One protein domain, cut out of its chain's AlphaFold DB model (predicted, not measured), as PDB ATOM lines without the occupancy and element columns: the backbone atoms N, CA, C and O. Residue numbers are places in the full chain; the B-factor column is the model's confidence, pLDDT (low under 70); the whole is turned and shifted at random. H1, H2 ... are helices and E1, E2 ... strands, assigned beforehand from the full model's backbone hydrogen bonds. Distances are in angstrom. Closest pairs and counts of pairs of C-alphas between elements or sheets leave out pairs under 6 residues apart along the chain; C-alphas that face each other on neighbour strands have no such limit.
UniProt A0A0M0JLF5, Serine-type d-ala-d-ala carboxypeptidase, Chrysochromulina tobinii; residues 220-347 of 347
ATOM      1  N   ASN A 220     196.487 135.224 215.793       97.25
ATOM      2  CA  ASN A 220     195.438 134.677 214.942       97.25
ATOM      3  C   ASN A 220     195.846 134.699 213.450       97.25
ATOM      4  O   ASN A 220     196.806 135.354 213.041       97.25
ATOM      5  N   ALA A 221     195.086 133.991 212.611       97.25
ATOM      6  CA  ALA A 221     195.369 133.904 211.179       97.25
ATOM      7  C   ALA A 221     195.294 135.261 210.452       97.25
ATOM      8  O   ALA A 221     196.052 135.494 209.514       97.25
ATOM      9  N   LEU A 222     194.412 136.173 210.876       97.94
ATOM     10  CA  LEU A 222     194.299 137.494 210.255       97.94
ATOM     11  C   LEU A 222     195.567 138.326 210.484       97.94
ATOM     12  O   LEU A 222     196.105 138.884 209.534       97.94
ATOM     13  N   ASP A 223     196.085 138.360 211.708       98.50
ATOM     14  CA  ASP A 223     197.308 139.094 212.029       98.50
ATOM     15  C   ASP A 223     198.532 138.450 211.382       98.50
ATOM     16  O   ASP A 223     199.392 139.158 210.870       98.50
ATOM     17  N   ALA A 224     198.580 137.119 211.281       98.38
ATOM     18  CA  ALA A 224     199.623 136.450 210.509       98.38
ATOM     19  C   ALA A 224     199.566 136.813 209.011       98.38
ATOM     20  O   ALA A 224     200.613 137.007 208.389       98.38
ATOM     21  N   ALA A 225     198.366 136.946 208.432       98.38
ATOM     22  CA  ALA A 225     198.175 137.410 207.055       98.38
ATOM     23  C   ALA A 225     198.569 138.892 206.879       98.38
ATOM     24  O   ALA A 225     199.211 139.255 205.892       98.38
ATOM     25  N   ASN A 226     198.246 139.744 207.856       98.31
ATOM     26  CA  ASN A 226     198.667 141.145 207.874       98.31
ATOM     27  C   ASN A 226     200.186 141.270 208.017       98.31
ATOM     28  O   ASN A 226     200.793 142.080 207.324       98.31
ATOM     29  N   LEU A 227     200.815 140.438 208.848       98.38
ATOM     30  CA  LEU A 227     202.263 140.401 209.021       98.38
ATOM     31  C   LEU A 227     202.970 140.050 207.709       98.38
ATOM     32  O   LEU A 227     203.862 140.789 207.300       98.38
ATOM     33  N   VAL A 228     202.571 138.976 207.012       98.12
ATOM     34  CA  VAL A 228     203.188 138.657 205.708       98.12
ATOM     35  C   VAL A 228     202.986 139.786 204.703       98.12
ATOM     36  O   VAL A 228     203.913 140.106 203.964       98.12
ATOM     37  N   LYS A 229     201.823 140.447 204.703       98.12
ATOM     38  CA  LYS A 229     201.587 141.606 203.838       98.12
ATOM     39  C   LYS A 229     202.482 142.796 204.206       98.12
ATOM     40  O   LYS A 229     203.054 143.396 203.308       98.12
ATOM     41  N   GLY A 230     202.661 143.100 205.489       98.00
ATOM     42  CA  GLY A 230     203.537 144.186 205.946       98.00
ATOM     43  C   GLY A 230     205.018 143.952 205.641       98.00
ATOM     44  O   GLY A 230     205.754 144.908 205.399       98.00
ATOM     45  N   ILE A 231     205.455 142.687 205.625       98.12
ATOM     46  CA  ILE A 231     206.824 142.304 205.251       98.12
ATOM     47  C   ILE A 231     207.015 142.399 203.738       98.12
ATOM     48  O   ILE A 231     207.973 143.004 203.275       98.12
ATOM     49  N   TYR A 232     206.131 141.767 202.969       98.50
ATOM     50  CA  TYR A 232     206.392 141.450 201.566       98.50
ATOM     51  C   TYR A 232     205.641 142.323 200.560       98.50
ATOM     52  O   TYR A 232     206.012 142.353 199.384       98.50
ATOM     53  N   GLY A 233     204.551 142.957 200.983       97.62
ATOM     54  CA  GLY A 233     203.653 143.714 200.125       97.62
ATOM     55  C   GLY A 233     203.886 145.218 200.187       97.62
ATOM     56  O   GLY A 233     204.455 145.722 201.156       97.62
ATOM     57  N   PRO A 234     203.453 145.969 199.158       97.12
ATOM     58  CA  PRO A 234     203.496 147.423 199.191       97.12
ATOM     59  C   PRO A 234     202.629 147.964 200.350       97.12
ATOM     60  O   PRO A 234     201.547 147.433 200.599       97.12
ATOM     61  N   PRO A 235     203.066 149.037 201.037       97.06
ATOM     62  CA  PRO A 235     204.201 149.898 200.699       97.06
ATOM     63  C   PRO A 235     205.562 149.426 201.250       97.06
ATOM     64  O   PRO A 235     206.483 150.236 201.287       97.06
ATOM     65  N   PHE A 236     205.709 148.148 201.620       96.88
ATOM     66  CA  PHE A 236     206.918 147.563 202.211       96.88
ATOM     67  C   PHE A 236     207.206 148.149 203.603       96.88
ATOM     68  O   PHE A 236     208.265 148.717 203.859       96.88
ATOM     69  N   GLU A 237     206.208 148.063 204.491       97.56
ATOM     70  CA  GLU A 237     206.202 148.740 205.799       97.56
ATOM     71  C   GLU A 237     207.291 148.241 206.751       97.56
ATOM     72  O   GLU A 237     207.823 149.020 207.545       97.56
ATOM     73  N   LEU A 238     207.605 146.944 206.698       98.00
ATOM     74  CA  LEU A 238     208.551 146.323 207.620       98.00
ATOM     75  C   LEU A 238     209.946 146.137 207.036       98.00
ATOM     76  O   LEU A 238     210.899 146.275 207.788       98.00
ATOM     77  N   VAL A 239     210.090 145.800 205.756       97.62
ATOM     78  CA  VAL A 239     211.390 145.526 205.118       97.62
ATOM     79  C   VAL A 239     211.381 146.145 203.736       97.62
ATOM     80  O   VAL A 239     210.403 145.992 203.013       97.62
ATOM     81  N   SER A 240     212.457 146.828 203.353       98.19
ATOM     82  CA  SER A 240     212.546 147.501 202.064       98.19
ATOM     83  C   SER A 240     212.401 146.528 200.892       98.19
ATOM     84  O   SER A 240     212.804 145.363 200.945       98.19
ATOM     85  N   LYS A 241     211.865 147.030 199.774       97.88
ATOM     86  CA  LYS A 241     211.697 146.223 198.561       97.88
ATOM     87  C   LYS A 241     212.995 145.518 198.107       97.88
ATOM     88  O   LYS A 241     212.900 144.341 197.773       97.88
ATOM     89  N   PRO A 242     214.183 146.163 198.082       98.50
ATOM     90  CA  PRO A 242     215.419 145.474 197.703       98.50
ATOM     91  C   PRO A 242     215.734 144.250 198.572       98.50
ATOM     92  O   PRO A 242     216.090 143.205 198.030       98.50
ATOM     93  N   LEU A 243     215.551 144.344 199.894       98.44
ATOM     94  CA  LEU A 243     215.763 143.204 200.788       98.44
ATOM     95  C   LEU A 243     214.687 142.130 200.602       98.44
ATOM     96  O   LEU A 243     215.022 140.951 200.584       98.44
ATOM     97  N   VAL A 244     213.422 142.506 200.379       97.94
ATOM     98  CA  VAL A 244     212.356 141.548 200.025       97.94
ATOM     99  C   VAL A 244     212.683 140.795 198.730       97.94
ATOM    100  O   VAL A 244     212.511 139.575 198.662       97.94
ATOM    101  N   ASP A 245     213.188 141.497 197.713       97.06
ATOM    102  CA  ASP A 245     213.616 140.883 196.455       97.06
ATOM    103  C   ASP A 245     214.777 139.895 196.699       97.06
ATOM    104  O   ASP A 245     214.778 138.805 196.124       97.06
ATOM    105  N   GLU A 246     215.731 140.220 197.584       97.50
ATOM    106  CA  GLU A 246     216.836 139.322 197.958       97.50
ATOM    107  C   GLU A 246     216.362 138.101 198.768       97.50
ATOM    108  O   GLU A 246     216.781 136.976 198.475       97.50
ATOM    109  N   MET A 247     215.445 138.290 199.730       97.00
ATOM    110  CA  MET A 247     214.806 137.203 200.488       97.00
ATOM    111  C   MET A 247     214.206 136.173 199.525       97.00
ATOM    112  O   MET A 247     214.477 134.972 199.640       97.00
ATOM    113  N   TYR A 248     213.436 136.645 198.537       95.12
ATOM    114  CA  TYR A 248     212.816 135.777 197.543       95.12
ATOM    115  C   TYR A 248     213.837 135.163 196.583       95.12
ATOM    116  O   TYR A 248     213.814 133.946 196.392       95.12
ATOM    117  N   ALA A 249     214.740 135.959 196.000       95.81
ATOM    118  CA  ALA A 249     215.718 135.488 195.019       95.81
ATOM    119  C   ALA A 249     216.553 134.325 195.565       95.81
ATOM    120  O   ALA A 249     216.735 133.317 194.879       95.81
ATOM    121  N   LEU A 250     216.987 134.430 196.821       93.75
ATOM    122  CA  LEU A 250     217.718 133.369 197.495       93.75
ATOM    123  C   LEU A 250     216.836 132.136 197.733       93.75
ATOM    124  O   LEU A 250     217.214 131.028 197.349       93.75
ATOM    125  N   SER A 251     215.619 132.330 198.258       93.44
ATOM    126  CA  SER A 251     214.661 131.234 198.478       93.44
ATOM    127  C   SER A 251     214.293 130.494 197.190       93.44
ATOM    128  O   SER A 251     213.996 129.301 197.213       93.44
ATOM    129  N   ASN A 252     214.331 131.177 196.045       91.56
ATOM    130  CA  ASN A 252     214.029 130.582 194.754       91.56
ATOM    131  C   ASN A 252     215.100 129.581 194.298       91.56
ATOM    132  O   ASN A 252     214.790 128.651 193.558       91.56
ATOM    133  N   VAL A 253     216.337 129.746 194.769       88.12
ATOM    134  CA  VAL A 253     217.456 128.846 194.470       88.12
ATOM    135  C   VAL A 253     217.527 127.699 195.477       88.12
ATOM    136  O   VAL A 253     217.725 126.551 195.086       88.12
ATOM    137  N   THR A 254     217.357 127.995 196.766       85.50
ATOM    138  CA  THR A 254     217.655 127.063 197.871       85.50
ATOM    139  C   THR A 254     216.414 126.416 198.494       85.50
ATOM    140  O   THR A 254     216.531 125.483 199.287       85.50
ATOM    141  N   GLY A 255     215.219 126.930 198.186       90.56
ATOM    142  CA  GLY A 255     213.964 126.642 198.890       90.56
ATOM    143  C   GLY A 255     213.734 127.523 200.127       90.56
ATOM    144  O   GLY A 255     212.578 127.801 200.455       90.56
ATOM    145  N   TYR A 256     214.805 128.014 200.763       93.69
ATOM    146  CA  TYR A 256     214.781 128.866 201.957       93.69
ATOM    147  C   TYR A 256     215.783 130.024 201.827       93.69
ATOM    148  O   TYR A 256     216.993 129.817 201.784       93.69
ATOM    149  N   GLY A 257     215.270 131.245 201.725       94.31
ATOM    150  CA  GLY A 257     216.047 132.477 201.640       94.31
ATOM    151  C   GLY A 257     216.318 133.071 203.014       94.31
ATOM    152  O   GLY A 257     216.439 132.355 204.000       94.31
ATOM    153  N   MET A 258     216.373 134.397 203.110       96.94
ATOM    154  CA  MET A 258     216.519 135.075 204.401       96.94
ATOM    155  C   MET A 258     215.168 135.109 205.124       96.94
ATOM    156  O   MET A 258     214.332 135.955 204.829       96.94
ATOM    157  N   ALA A 259     214.942 134.178 206.053       96.81
ATOM    158  CA  ALA A 259     213.693 134.055 206.818       96.81
ATOM    159  C   ALA A 259     212.413 133.835 205.994       96.81
ATOM    160  O   ALA A 259     211.310 134.130 206.477       96.81
ATOM    161  N   THR A 260     212.551 133.294 204.780       97.31
ATOM    162  CA  THR A 260     211.465 133.149 203.803       97.31
ATOM    163  C   THR A 260     211.594 131.851 203.021       97.31
ATOM    164  O   THR A 260     212.627 131.577 202.422       97.31
ATOM    165  N   PHE A 261     210.513 131.085 202.949       96.19
ATOM    166  CA  PHE A 261     210.372 129.961 202.032       96.19
ATOM    167  C   PHE A 261     209.850 130.419 200.669       96.19
ATOM    168  O   PHE A 261     208.944 131.256 200.586       96.19
ATOM    169  N   ASN A 262     210.339 129.781 199.604       95.50
ATOM    170  CA  ASN A 262     209.672 129.828 198.308       95.50
ATOM    171  C   ASN A 262     208.472 128.872 198.320       95.50
ATOM    172  O   ASN A 262     208.630 127.651 198.327       95.50
ATOM    173  N   LEU A 263     207.269 129.436 198.282       94.88
ATOM    174  CA  LEU A 263     206.002 128.710 198.372       94.88
ATOM    175  C   LEU A 263     205.221 128.715 197.049       94.88
ATOM    176  O   LEU A 263     204.066 128.306 197.019       94.88
ATOM    177  N   THR A 264     205.862 129.097 195.939       94.25
ATOM    178  CA  THR A 264     205.281 129.178 194.580       94.25
ATOM    179  C   THR A 264     204.574 127.886 194.151       94.25
ATOM    180  O   THR A 264     203.618 127.905 193.384       94.25
ATOM    181  N   ARG A 265     204.990 126.725 194.673       89.62
ATOM    182  CA  ARG A 265     204.339 125.433 194.383       89.62
ATOM    183  C   ARG A 265     202.904 125.334 194.915       89.62
ATOM    184  O   ARG A 265     202.126 124.534 194.400       89.62
ATOM    185  N   LEU A 266     202.550 126.137 195.919       90.19
ATOM    186  CA  LEU A 266     201.197 126.211 196.468       90.19
ATOM    187  C   LEU A 266     200.250 127.046 195.591       90.19
ATOM    188  O   LEU A 266     199.038 126.984 195.773       90.19
ATOM    189  N   THR A 267     200.777 127.813 194.637       91.81
ATOM    190  CA  THR A 267     200.016 128.759 193.817       91.81
ATOM    191  C   THR A 267     200.243 128.486 192.330       91.81
ATOM    192  O   THR A 267     201.184 129.011 191.733       91.81
ATOM    193  N   PRO A 268     199.392 127.671 191.679       83.25
ATOM    194  CA  PRO A 268     199.541 127.378 190.260       83.25
ATOM    195  C   PRO A 268     199.547 128.674 189.441       83.25
ATOM    196  O   PRO A 268     198.556 129.408 189.419       83.25
ATOM    197  N   HIS A 269     200.664 128.921 188.751       87.06
ATOM    198  CA  HIS A 269     200.920 130.076 187.878       87.06
ATOM    199  C   HIS A 269     201.237 131.417 188.556       87.06
ATOM    200  O   HIS A 269     201.387 132.405 187.842       87.06
ATOM    201  N   ASP A 270     201.399 131.466 189.877       94.94
ATOM    202  CA  ASP A 270     201.762 132.700 190.581       94.94
ATOM    203  C   ASP A 270     202.966 132.484 191.485       94.94
ATOM    204  O   ASP A 270     203.159 131.400 192.031       94.94
ATOM    205  N   VAL A 271     203.763 133.537 191.657       95.94
ATOM    206  CA  VAL A 271     204.833 133.562 192.654       95.94
ATOM    207  C   VAL A 271     204.207 133.665 194.037       95.94
ATOM    208  O   VAL A 271     203.342 134.508 194.270       95.94
ATOM    209  N   ALA A 272     204.689 132.840 194.958       96.69
ATOM    210  CA  ALA A 272     204.295 132.900 196.352       96.69
ATOM    211  C   ALA A 272     205.495 132.651 197.255       96.69
ATOM    212  O   ALA A 272     206.345 131.800 196.980       96.69
ATOM    213  N   TYR A 273     205.562 133.395 198.346       96.75
ATOM    214  CA  TYR A 273     206.610 133.244 199.344       96.75
ATOM    215  C   TYR A 273     206.094 133.652 200.716       96.75
ATOM    216  O   TYR A 273     205.079 134.334 200.848       96.75
ATOM    217  N   GLY A 274     206.750 133.153 201.754       97.31
ATOM    218  CA  GLY A 274     206.270 133.308 203.118       97.31
ATOM    219  C   GLY A 274     206.987 132.364 204.061       97.31
ATOM    220  O   GLY A 274     208.202 132.221 203.975       97.31
ATOM    221  N   HIS A 275     206.264 131.718 204.970       96.75
ATOM    222  CA  HIS A 275     206.872 130.771 205.896       96.75
ATOM    223  C   HIS A 275     205.924 129.632 206.275       96.75
ATOM    224  O   HIS A 275     204.711 129.820 206.376       96.75
ATOM    225  N   LEU A 276     206.507 128.458 206.512       94.44
ATOM    226  CA  LEU A 276     205.845 127.317 207.138       94.44
ATOM    227  C   LEU A 276     206.142 127.331 208.638       94.44
ATOM    228  O   LEU A 276     207.269 127.608 209.033       94.44
ATOM    229  N   GLY A 277     205.161 127.047 209.482       93.19
ATOM    230  CA  GLY A 277     205.357 126.923 210.924       93.19
ATOM    231  C   GLY A 277     205.065 125.503 211.376       93.19
ATOM    232  O   GLY A 277     204.001 124.972 211.066       93.19
ATOM    233  N   ALA A 278     205.984 124.897 212.118       90.44
ATOM    234  CA  ALA A 278     205.721 123.728 212.944       90.44
ATOM    235  C   ALA A 278     206.302 124.006 214.324       90.44
ATOM    236  O   ALA A 278     207.461 124.389 214.446       90.44
ATOM    237  N   THR A 279     205.472 123.834 215.338       90.69
ATOM    238  CA  THR A 279     205.906 123.644 216.718       90.69
ATOM    239  C   THR A 279     205.011 122.570 217.322       90.69
ATOM    240  O   THR A 279     204.066 122.108 216.681       90.69
ATOM    241  N   TYR A 280     205.306 122.153 218.543       91.62
ATOM    242  CA  TYR A 280     204.726 120.956 219.130       91.62
ATOM    243  C   TYR A 280     203.205 121.084 219.195       91.62
ATOM    244  O   TYR A 280     202.671 121.956 219.880       91.62
ATOM    245  N   GLY A 281     202.513 120.242 218.430       93.88
ATOM    246  CA  GLY A 281     201.056 120.222 218.317       93.88
ATOM    247  C   GLY A 281     200.404 121.350 217.508       93.88
ATOM    248  O   GLY A 281     199.178 121.467 217.532       93.88
ATOM    249  N   TYR A 282     201.169 122.168 216.778       95.69
ATOM    250  CA  TYR A 282     200.633 123.230 215.920       95.69
ATOM    251  C   TYR A 282     201.381 123.312 214.590       95.69
ATOM    252  O   TYR A 282     202.610 123.281 214.533       95.69
ATOM    253  N   GLN A 283     200.641 123.510 213.501       95.12
ATOM    254  CA  GLN A 283     201.229 123.767 212.187       95.12
ATOM    255  C   GLN A 283     200.554 124.953 211.518       95.12
ATOM    256  O   GLN A 283     199.373 125.219 211.727       95.12
ATOM    257  N   SER A 284     201.295 125.683 210.693       96.69
ATOM    258  CA  SER A 284     200.768 126.832 209.969       96.69
ATOM    259  C   SER A 284     201.480 127.068 208.646       96.69
ATOM    260  O   SER A 284     202.580 126.577 208.398       96.69
ATOM    261  N   VAL A 285     200.831 127.846 207.791       96.81
ATOM    262  CA  VAL A 285     201.407 128.409 206.578       96.81
ATOM    263  C   VAL A 285     200.940 129.850 206.460       96.81
ATOM    264  O   VAL A 285     199.747 130.125 206.566       96.81
ATOM    265  N   ALA A 286     201.878 130.770 206.258       97.94
ATOM    266  CA  ALA A 286     201.595 132.178 206.014       97.94
ATOM    267  C   ALA A 286     202.295 132.593 204.722       97.94
ATOM    268  O   ALA A 286     203.503 132.402 204.580       97.94
ATOM    269  N   VAL A 287     201.537 133.119 203.764       97.94
ATOM    270  CA  VAL A 287     201.969 133.302 202.375       97.94
ATOM    271  C   VAL A 287     201.542 134.665 201.872       97.94
ATOM    272  O   VAL A 287     200.411 135.094 202.101       97.94
ATOM    273  N   TYR A 288     202.428 135.303 201.124       98.38
ATOM    274  CA  TYR A 288     202.126 136.468 200.317       98.38
ATOM    275  C   TYR A 288     202.208 136.124 198.823       98.38
ATOM    276  O   TYR A 288     203.121 135.422 198.383       98.38
ATOM    277  N   VAL A 289     201.236 136.620 198.051       98.06
ATOM    278  CA  VAL A 289     201.125 136.432 196.599       98.06
ATOM    279  C   VAL A 289     201.136 137.805 195.917       98.06
ATOM    280  O   VAL A 289     200.104 138.486 195.895       98.06
ATOM    281  N   PRO A 290     202.277 138.238 195.344       97.38
ATOM    282  CA  PRO A 290     202.440 139.607 194.852       97.38
ATOM    283  C   PRO A 290     201.516 139.983 193.696       97.38
ATOM    284  O   PRO A 290     201.106 141.136 193.606       97.38
ATOM    285  N   SER A 291     201.168 139.033 192.820       96.06
ATOM    286  CA  SER A 291     200.322 139.295 191.642       96.06
ATOM    287  C   SER A 291     198.914 139.779 192.003       96.06
ATOM    288  O   SER A 291     198.244 140.376 191.163       96.06
ATOM    289  N   MET A 292     198.478 139.547 193.244       95.81
ATOM    290  CA  MET A 292     197.164 139.938 193.757       95.81
ATOM    291  C   MET A 292     197.234 140.809 195.017       95.81
ATOM    292  O   MET A 292     196.185 141.114 195.575       95.81
ATOM    293  N   ASP A 293     198.434 141.186 195.480       96.44
ATOM    294  CA  ASP A 293     198.640 141.875 196.767       96.44
ATOM    295  C   ASP A 293     197.881 141.194 197.932       96.44
ATOM    296  O   ASP A 293     197.152 141.808 198.725       96.44
ATOM    297  N   LEU A 294     198.016 139.865 197.989       96.50
ATOM    298  CA  LEU A 294     197.210 138.993 198.838       96.50
ATOM    299  C   LEU A 294     198.073 138.293 199.892       96.50
ATOM    300  O   LEU A 294     198.979 137.534 199.551       96.50
ATOM    301  N   GLY A 295     197.751 138.514 201.169       97.75
ATOM    302  CA  GLY A 295     198.262 137.739 202.301       97.75
ATOM    303  C   GLY A 295     197.244 136.687 202.739       97.75
ATOM    304  O   GLY A 295     196.067 136.999 202.912       97.75
ATOM    305  N   ILE A 296     197.681 135.444 202.926       98.25
ATOM    306  CA  ILE A 296     196.851 134.343 203.429       98.25
ATOM    307  C   ILE A 296     197.627 133.648 204.535       98.25
ATOM    308  O   ILE A 296     198.801 133.325 204.362       98.25
ATOM    309  N   SER A 297     196.962 133.369 205.650       98.38
ATOM    310  CA  SER A 297     197.519 132.532 206.701       98.38
ATOM    311  C   SER A 297     196.501 131.506 207.168       98.38
ATOM    312  O   SER A 297     195.313 131.806 207.296       98.38
ATOM    313  N   ILE A 298     196.973 130.286 207.388       97.69
ATOM    314  CA  ILE A 298     196.192 129.150 207.867       97.69
ATOM    315  C   ILE A 298     197.000 128.457 208.950       97.69
ATOM    316  O   ILE A 298     198.198 128.230 208.792       97.69
ATOM    317  N   ALA A 299     196.326 128.076 210.029       96.75
ATOM    318  CA  ALA A 299     196.909 127.305 211.111       96.75
ATOM    319  C   ALA A 299     195.998 126.136 211.489       96.75
ATOM    320  O   ALA A 299     194.781 126.187 211.311       96.75
ATOM    321  N   THR A 300     196.609 125.092 212.026       95.81
ATOM    322  CA  THR A 300     195.961 123.929 212.619       95.81
ATOM    323  C   THR A 300     196.577 123.677 213.985       95.81
ATOM    324  O   THR A 300     197.744 123.979 214.233       95.81
ATOM    325  N   ASN A 301     195.784 123.092 214.865       95.81
ATOM    326  CA  ASN A 301     196.192 122.679 216.196       95.81
ATOM    327  C   ASN A 301     196.553 121.188 216.253       95.81
ATOM    328  O   ASN A 301     196.364 120.530 217.272       95.81
ATOM    329  N   ILE A 302     197.000 120.653 215.119       93.00
ATOM    330  CA  ILE A 302     197.432 119.272 214.953       93.00
ATOM    331  C   ILE A 302     198.786 119.309 214.260       93.00
ATOM    332  O   ILE A 302     198.902 119.872 213.171       93.00
ATOM    333  N   GLU A 303     199.785 118.677 214.858       92.69
ATOM    334  CA  GLU A 303     201.082 118.450 214.230       92.69
ATOM    335  C   GLU A 303     201.175 117.011 213.722       92.69
ATOM    336  O   GLU A 303     200.930 116.062 214.463       92.69
ATOM    337  N   LEU A 304     201.539 116.853 212.450       89.31
ATOM    338  CA  LEU A 304     201.899 115.571 211.846       89.31
ATOM    339  C   LEU A 304     203.374 115.589 211.433       89.31
ATOM    340  O   LEU A 304     204.016 116.634 211.406       89.31
ATOM    341  N   ASP A 305     203.890 114.433 211.017       85.50
ATOM    342  CA  ASP A 305     205.267 114.278 210.511       85.50
ATOM    343  C   ASP A 305     205.597 115.161 209.305       85.50
ATOM    344  O   ASP A 305     206.755 115.418 209.002       85.50
ATOM    345  N   SER A 306     204.555 115.589 208.601       84.44
ATOM    346  CA  SER A 306     204.594 116.557 207.510       84.44
ATOM    347  C   SER A 306     203.541 117.635 207.780       84.44
ATOM    348  O   SER A 306     202.744 117.503 208.707       84.44
ATOM    349  N   GLN A 307     203.501 118.694 206.969       86.12
ATOM    350  CA  GLN A 307     202.549 119.810 207.122       86.12
ATOM    351  C   GLN A 307     201.465 119.861 206.015       86.12
ATOM    352  O   GLN A 307     201.229 120.929 205.439       86.12
ATOM    353  N   PRO A 308     200.805 118.747 205.628       88.12
ATOM    354  CA  PRO A 308     199.910 118.750 204.477       88.12
ATOM    355  C   PRO A 308     198.619 119.540 204.717       88.12
ATOM    356  O   PRO A 308     198.068 120.080 203.765       88.12
ATOM    357  N   GLN A 309     198.121 119.627 205.952       91.75
ATOM    358  CA  GLN A 309     196.782 120.157 206.236       91.75
ATOM    359  C   GLN A 309     196.698 121.674 206.031       91.75
ATOM    360  O   GLN A 309     195.792 122.110 205.317       91.75
ATOM    361  N   PRO A 310     197.623 122.503 206.568       94.31
ATOM    362  CA  PRO A 310     197.611 123.933 206.264       94.31
ATOM    363  C   PRO A 310     197.773 124.208 204.765       94.31
ATOM    364  O   PRO A 310     197.090 125.075 204.222       94.31
ATOM    365  N   ALA A 311     198.632 123.443 204.085       92.25
ATOM    366  CA  ALA A 311     198.881 123.591 202.654       92.25
ATOM    367  C   ALA A 311     197.679 123.170 201.782       92.25
ATOM    368  O   ALA A 311     197.401 123.814 200.770       92.25
ATOM    369  N   ASP A 312     196.927 122.144 202.185       93.12
ATOM    370  CA  ASP A 312     195.703 121.709 201.501       93.12
ATOM    371  C   ASP A 312     194.577 122.743 201.619       93.12
ATOM    372  O   ASP A 312     193.972 123.162 200.626       93.12
ATOM    373  N   VAL A 313     194.359 123.268 202.828       95.06
ATOM    374  CA  VAL A 313     193.400 124.361 203.029       95.06
ATOM    375  C   VAL A 313     193.847 125.607 202.259       95.06
ATOM    376  O   VAL A 313     193.017 126.247 201.610       95.06
ATOM    377  N   PHE A 314     195.150 125.915 202.249       95.31
ATOM    378  CA  PHE A 314     195.695 127.035 201.481       95.31
ATOM    379  C   PHE A 314     195.362 126.883 200.006       95.31
ATOM    380  O   PHE A 314     194.880 127.828 199.384       95.31
ATOM    381  N   CYS A 315     195.541 125.676 199.472       93.69
ATOM    382  CA  CYS A 315     195.250 125.366 198.086       93.69
ATOM    383  C   CYS A 315     193.823 125.751 197.683       93.69
ATOM    384  O   CYS A 315     193.597 126.401 196.658       93.69
ATOM    385  N   SER A 316     192.856 125.387 198.522       93.62
ATOM    386  CA  SER A 316     191.440 125.666 198.287       93.62
ATOM    387  C   SER A 316     191.107 127.152 198.451       93.62
ATOM    388  O   SER A 316     190.421 127.738 197.606       93.62
ATOM    389  N   VAL A 317     191.615 127.786 199.514       95.50
ATOM    390  CA  VAL A 317     191.359 129.202 199.825       95.50
ATOM    391  C   VAL A 317     191.956 130.114 198.758       95.50
ATOM    392  O   VAL A 317     191.262 130.995 198.252       95.50
ATOM    393  N   TYR A 318     193.207 129.871 198.366       96.31
ATOM    394  CA  TYR A 318     193.917 130.645 197.354       96.31
ATOM    395  C   TYR A 318     193.164 130.681 196.022       96.31
ATOM    396  O   TYR A 318     192.861 131.752 195.495       96.31
ATOM    397  N   ASN A 319     192.817 129.508 195.490       95.31
ATOM    398  CA  ASN A 319     192.171 129.416 194.185       95.31
ATOM    399  C   ASN A 319     190.737 129.962 194.203       95.31
ATOM    400  O   ASN A 319     190.287 130.538 193.212       95.31
ATOM    401  N   THR A 320     190.045 129.853 195.340       95.50
ATOM    402  CA  THR A 320     188.742 130.499 195.539       95.50
ATOM    403  C   THR A 320     188.882 132.021 195.536       95.50
ATOM    404  O   THR A 320     188.171 132.694 194.790       95.50
ATOM    405  N   ALA A 321     189.824 132.568 196.311       95.69
ATOM    406  CA  ALA A 321     190.077 134.006 196.367       95.69
ATOM    407  C   ALA A 321     190.466 134.558 194.989       95.69
ATOM    408  O   ALA A 321     189.875 135.534 194.531       95.69
ATOM    409  N   LYS A 322     191.382 133.882 194.284       95.75
ATOM    410  CA  LYS A 322     191.788 134.233 192.918       95.75
ATOM    411  C   LYS A 322     190.597 134.270 191.962       95.75
ATOM    412  O   LYS A 322     190.425 135.249 191.244       95.75
ATOM    413  N   ALA A 323     189.752 133.239 191.968       95.44
ATOM    414  CA  ALA A 323     188.594 133.188 191.082       95.44
ATOM    415  C   ALA A 323     187.595 134.321 191.357       95.44
ATOM    416  O   ALA A 323     187.105 134.950 190.420       95.44
ATOM    417  N   VAL A 324     187.340 134.624 192.632       96.31
ATOM    418  CA  VAL A 324     186.461 135.732 193.033       96.31
ATOM    419  C   VAL A 324     187.042 137.082 192.604       96.31
ATOM    420  O   VAL A 324     186.325 137.879 192.003       96.31
ATOM    421  N   LEU A 325     188.332 137.327 192.853       94.88
ATOM    422  CA  LEU A 325     189.003 138.586 192.503       94.88
ATOM    423  C   LEU A 325     189.074 138.819 190.987       94.88
ATOM    424  O   LEU A 325     188.965 139.958 190.540       94.88
ATOM    425  N   LEU A 326     189.224 137.753 190.194       94.62
ATOM    426  CA  LEU A 326     189.293 137.828 188.730       94.62
ATOM    427  C   LEU A 326     187.926 137.700 188.038       94.62
ATOM    428  O   LEU A 326     187.855 137.789 186.812       94.62
ATOM    429  N   GLY A 327     186.845 137.461 188.785       95.75
ATOM    430  CA  GLY A 327     185.517 137.214 188.217       95.75
ATOM    431  C   GLY A 327     185.436 135.936 187.368       95.75
ATOM    432  O   GLY A 327     184.646 135.872 186.426       95.75
ATOM    433  N   SER A 328     186.258 134.927 187.665       96.19
ATOM    434  CA  SER A 328     186.270 133.638 186.969       96.19
ATOM    435  C   SER A 328     185.513 132.557 187.748       96.19
ATOM    436  O   SER A 328     185.149 132.717 188.912       96.19
ATOM    437  N   LYS A 329     185.278 131.405 187.112       96.12
ATOM    438  CA  LYS A 329     184.713 130.234 187.796       96.12
ATOM    439  C   LYS A 329     185.699 129.724 188.856       96.12
ATOM    440  O   LYS A 329     186.892 129.630 188.574       96.12
ATOM    441  N   ILE A 330     185.195 129.367 190.039       96.25
ATOM    442  CA  ILE A 330     185.989 128.706 191.086       96.25
ATOM    443  C   ILE A 330     186.409 127.318 190.567       96.25
ATOM    444  O   ILE A 330     185.523 126.531 190.205       96.25
ATOM    445  N   PRO A 331     187.718 127.022 190.478       94.00
ATOM    446  CA  PRO A 331     188.204 125.732 189.998       94.00
ATOM    447  C   PRO A 331     188.029 124.643 191.062       94.00
ATOM    448  O   PRO A 331     187.911 124.928 192.255       94.00
ATOM    449  N   THR A 332     188.075 123.382 190.636       93.62
ATOM    450  CA  THR A 332     188.194 122.259 191.575       93.62
ATOM    451  C   THR A 332     189.672 121.953 191.764       93.62
ATOM    452  O   THR A 332     190.335 121.528 190.818       93.62
ATOM    453  N   CYS A 333     190.183 122.146 192.978       92.25
ATOM    454  CA  CYS A 333     191.583 121.902 193.311       92.25
ATOM    455  C   CYS A 333     191.748 120.699 194.239       92.25
ATOM    456  O   CYS A 333     190.872 120.375 195.038       92.25
ATOM    457  N   THR A 334     192.888 120.028 194.137       90.12
ATOM    458  CA  THR A 334     193.309 118.977 195.064       90.12
ATOM    459  C   THR A 334     194.771 119.190 195.409       90.12
ATOM    460  O   THR A 334     195.608 119.319 194.512       90.12
ATOM    461  N   PHE A 335     195.095 119.198 196.699       90.69
ATOM    462  CA  PHE A 335     196.481 119.218 197.131       90.69
ATOM    463  C   PHE A 335     197.119 117.838 196.963       90.69
ATOM    464  O   PHE A 335     196.556 116.804 197.329       90.69
ATOM    465  N   LYS A 336     198.313 117.816 196.378       90.00
ATOM    466  CA  LYS A 336     199.147 116.621 196.252       90.00
ATOM    467  C   LYS A 336     200.251 116.710 197.308       90.00
ATOM    468  O   LYS A 336     201.220 117.438 197.078       90.00
ATOM    469  N   PRO A 337     200.115 116.019 198.455       83.50
ATOM    470  CA  PRO A 337     201.113 116.084 199.508       83.50
ATOM    471  C   PRO A 337     202.402 115.372 199.093       83.50
ATOM    472  O   PRO A 337     202.398 114.389 198.352       83.50
ATOM    473  N   SER A 338     203.512 115.855 199.627       78.12
ATOM    474  CA  SER A 338     204.785 115.151 199.748       78.12
ATOM    475  C   SER A 338     205.392 115.521 201.107       78.12
ATOM    476  O   SER A 338     204.786 116.275 201.863       78.12
ATOM    477  N   TYR A 339     206.571 114.998 201.431       63.91
ATOM    478  CA  TYR A 339     207.113 115.097 202.784       63.91
ATOM    479  C   TYR A 339     207.340 116.551 203.266       63.91
ATOM    480  O   TYR A 339     206.634 117.022 204.153       63.91
ATOM    481  N   TRP A 340     208.248 117.293 202.618       58.31
ATOM    482  CA  TRP A 340     208.480 118.733 202.866       58.31
ATOM    483  C   TRP A 340     207.778 119.651 201.865       58.31
ATOM    484  O   TRP A 340     207.946 120.868 201.886       58.31
ATOM    485  N   SER A 341     207.071 119.076 200.897       64.56
ATOM    486  CA  SER A 341     206.526 119.849 199.789       64.56
ATOM    487  C   SER A 341     205.137 119.374 199.406       64.56
ATOM    488  O   SER A 341     204.635 118.368 199.892       64.56
ATOM    489  N   GLY A 342     204.503 120.075 198.499       80.81
ATOM    490  CA  GLY A 342     203.259 119.657 197.890       80.81
ATOM    491  C   GLY A 342     202.819 120.748 196.943       80.81
ATOM    492  O   GLY A 342     203.447 121.808 196.866       80.81
ATOM    493  N   GLY A 343     201.782 120.472 196.175       88.06
ATOM    494  CA  GLY A 343     201.300 121.435 195.204       88.06
ATOM    495  C   GLY A 343     199.821 121.291 194.942       88.06
ATOM    496  O   GLY A 343     199.230 120.228 195.140       88.06
ATOM    497  N   CYS A 344     199.243 122.389 194.484       91.44
ATOM    498  CA  CYS A 344     197.878 122.418 194.001       91.44
ATOM    499  C   CYS A 344     197.784 121.876 192.583       91.44
ATOM    500  O   CYS A 344     198.483 122.348 191.689       91.44
ATOM    501  N   ASP A 345     196.859 120.947 192.372       90.75
ATOM    502  CA  ASP A 345     196.403 120.526 191.051       90.75
ATOM    503  C   ASP A 345     194.953 120.992 190.870       90.75
ATOM    504  O   ASP A 345     194.072 120.551 191.609       90.75
ATOM    505  N   CYS A 346     194.715 121.921 189.942       90.38
ATOM    506  CA  CYS A 346     193.429 122.593 189.749       90.38
ATOM    507  C   CYS A 346     192.909 122.404 188.321       90.38
ATOM    508  O   CYS A 346     193.678 122.484 187.363       90.38
ATOM    509  N   LYS A 347     191.595 122.182 188.188       87.75
ATOM    510  CA  LYS A 347     190.897 121.969 186.911       87.75
ATOM    511  C   LYS A 347     189.720 122.911 186.711       87.75
ATOM    512  O   LYS A 347     189.038 123.232 187.715       87.75
TER     513      LYS A 347
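Overview. This is residues 220 to 347 of the 347 residues of the protein "Serine-type d-ala-d-ala carboxypeptidase" of Chrysochromulina tobinii (UniProt A0A0M0JLF5). A three-stranded antiparallel sheet, E1 E2 E3, has helix H1 packed over one face and the long helix H3 over the other, making three layers. H3 also packs on a small separate hairpin, E4 and E5, while H2 sits out past edge strand E1 and only grazes the sheet. The printed part has 128 residues, with three named helices and five named strands in the order H1 H2 E1 E2 E3 H3 E4 E5, class mixed. It is compact, with a radius of gyration of the C-alphas of 14.0 A, and rounded, spanning 40 by 36 by 30 A.

Along the chain. H1, residues 221 to 232, begins at C-alpha 221 (195.369, 133.904, 211.179) and is 16.5 A long. H2, residues 241 to 254, is 20.1 A long. The strands E1, residues 273 to 279, E2, residues 282 to 289, and E3, residues 294 to 300, measure 19.9 A, 23.4 A and 20.5 A. H3, residues 308 to 326, is 26.9 A long and begins at C-alpha 308 (199.910, 118.750, 204.477). E4 is residues 333 to 337, and E5, residues 342 to 346, ends at C-alpha 346 (193.429, 122.593, 189.749).

Arrangement. E1 E2 E3 form a meander, each strand the antiparallel neighbour of the one before, joined as hairpins. N 277 and O 284 are 2.8 A apart between E1 and E2, and N 285 and O 298 are 2.8 A apart between E2 and E3. H1 is on this sheet at a height of 7.1 A, over E2 and E3, slantwise to the strands at 43 degrees to E2 on the local plane; its closest C-alphas to E3 are Ala 225 and Gly 295, 4.8 A. H3 is on the opposite face at a height of 8.5 A, only just along the strands at 28 degrees to E3 on the local plane. The closest C-alphas of H3 and E4 are those of Asp 312 and Phe 335, 5.1 A. E4 and E5 form an antiparallel hairpin, with N 334 and O 345 2.8 A apart, and are apart from E1, E2 and E3. H1 and H2 only just touch, with 3 pairs of C-alphas within 8 A, about perpendicular at 77 degrees. In H1 and H3 every O i to N i+4 pair is within hydrogen-bond range; in H2, 9 of 10 are.

Size, cuts and confidence. The C-alphas of Tyr 280 and Gly 327 are the two farthest apart, at 39.9 A. The printed part has no cut and ends at the chain's last residue, Lys 347. The link from H2 to E1, residues 255 to 272, is long, and its residues 261 to 262 pair antiparallel with residues 273 to 274 of E1. The mean pLDDT of the printed part is 93.6, and residues 339 to 341 are under 70.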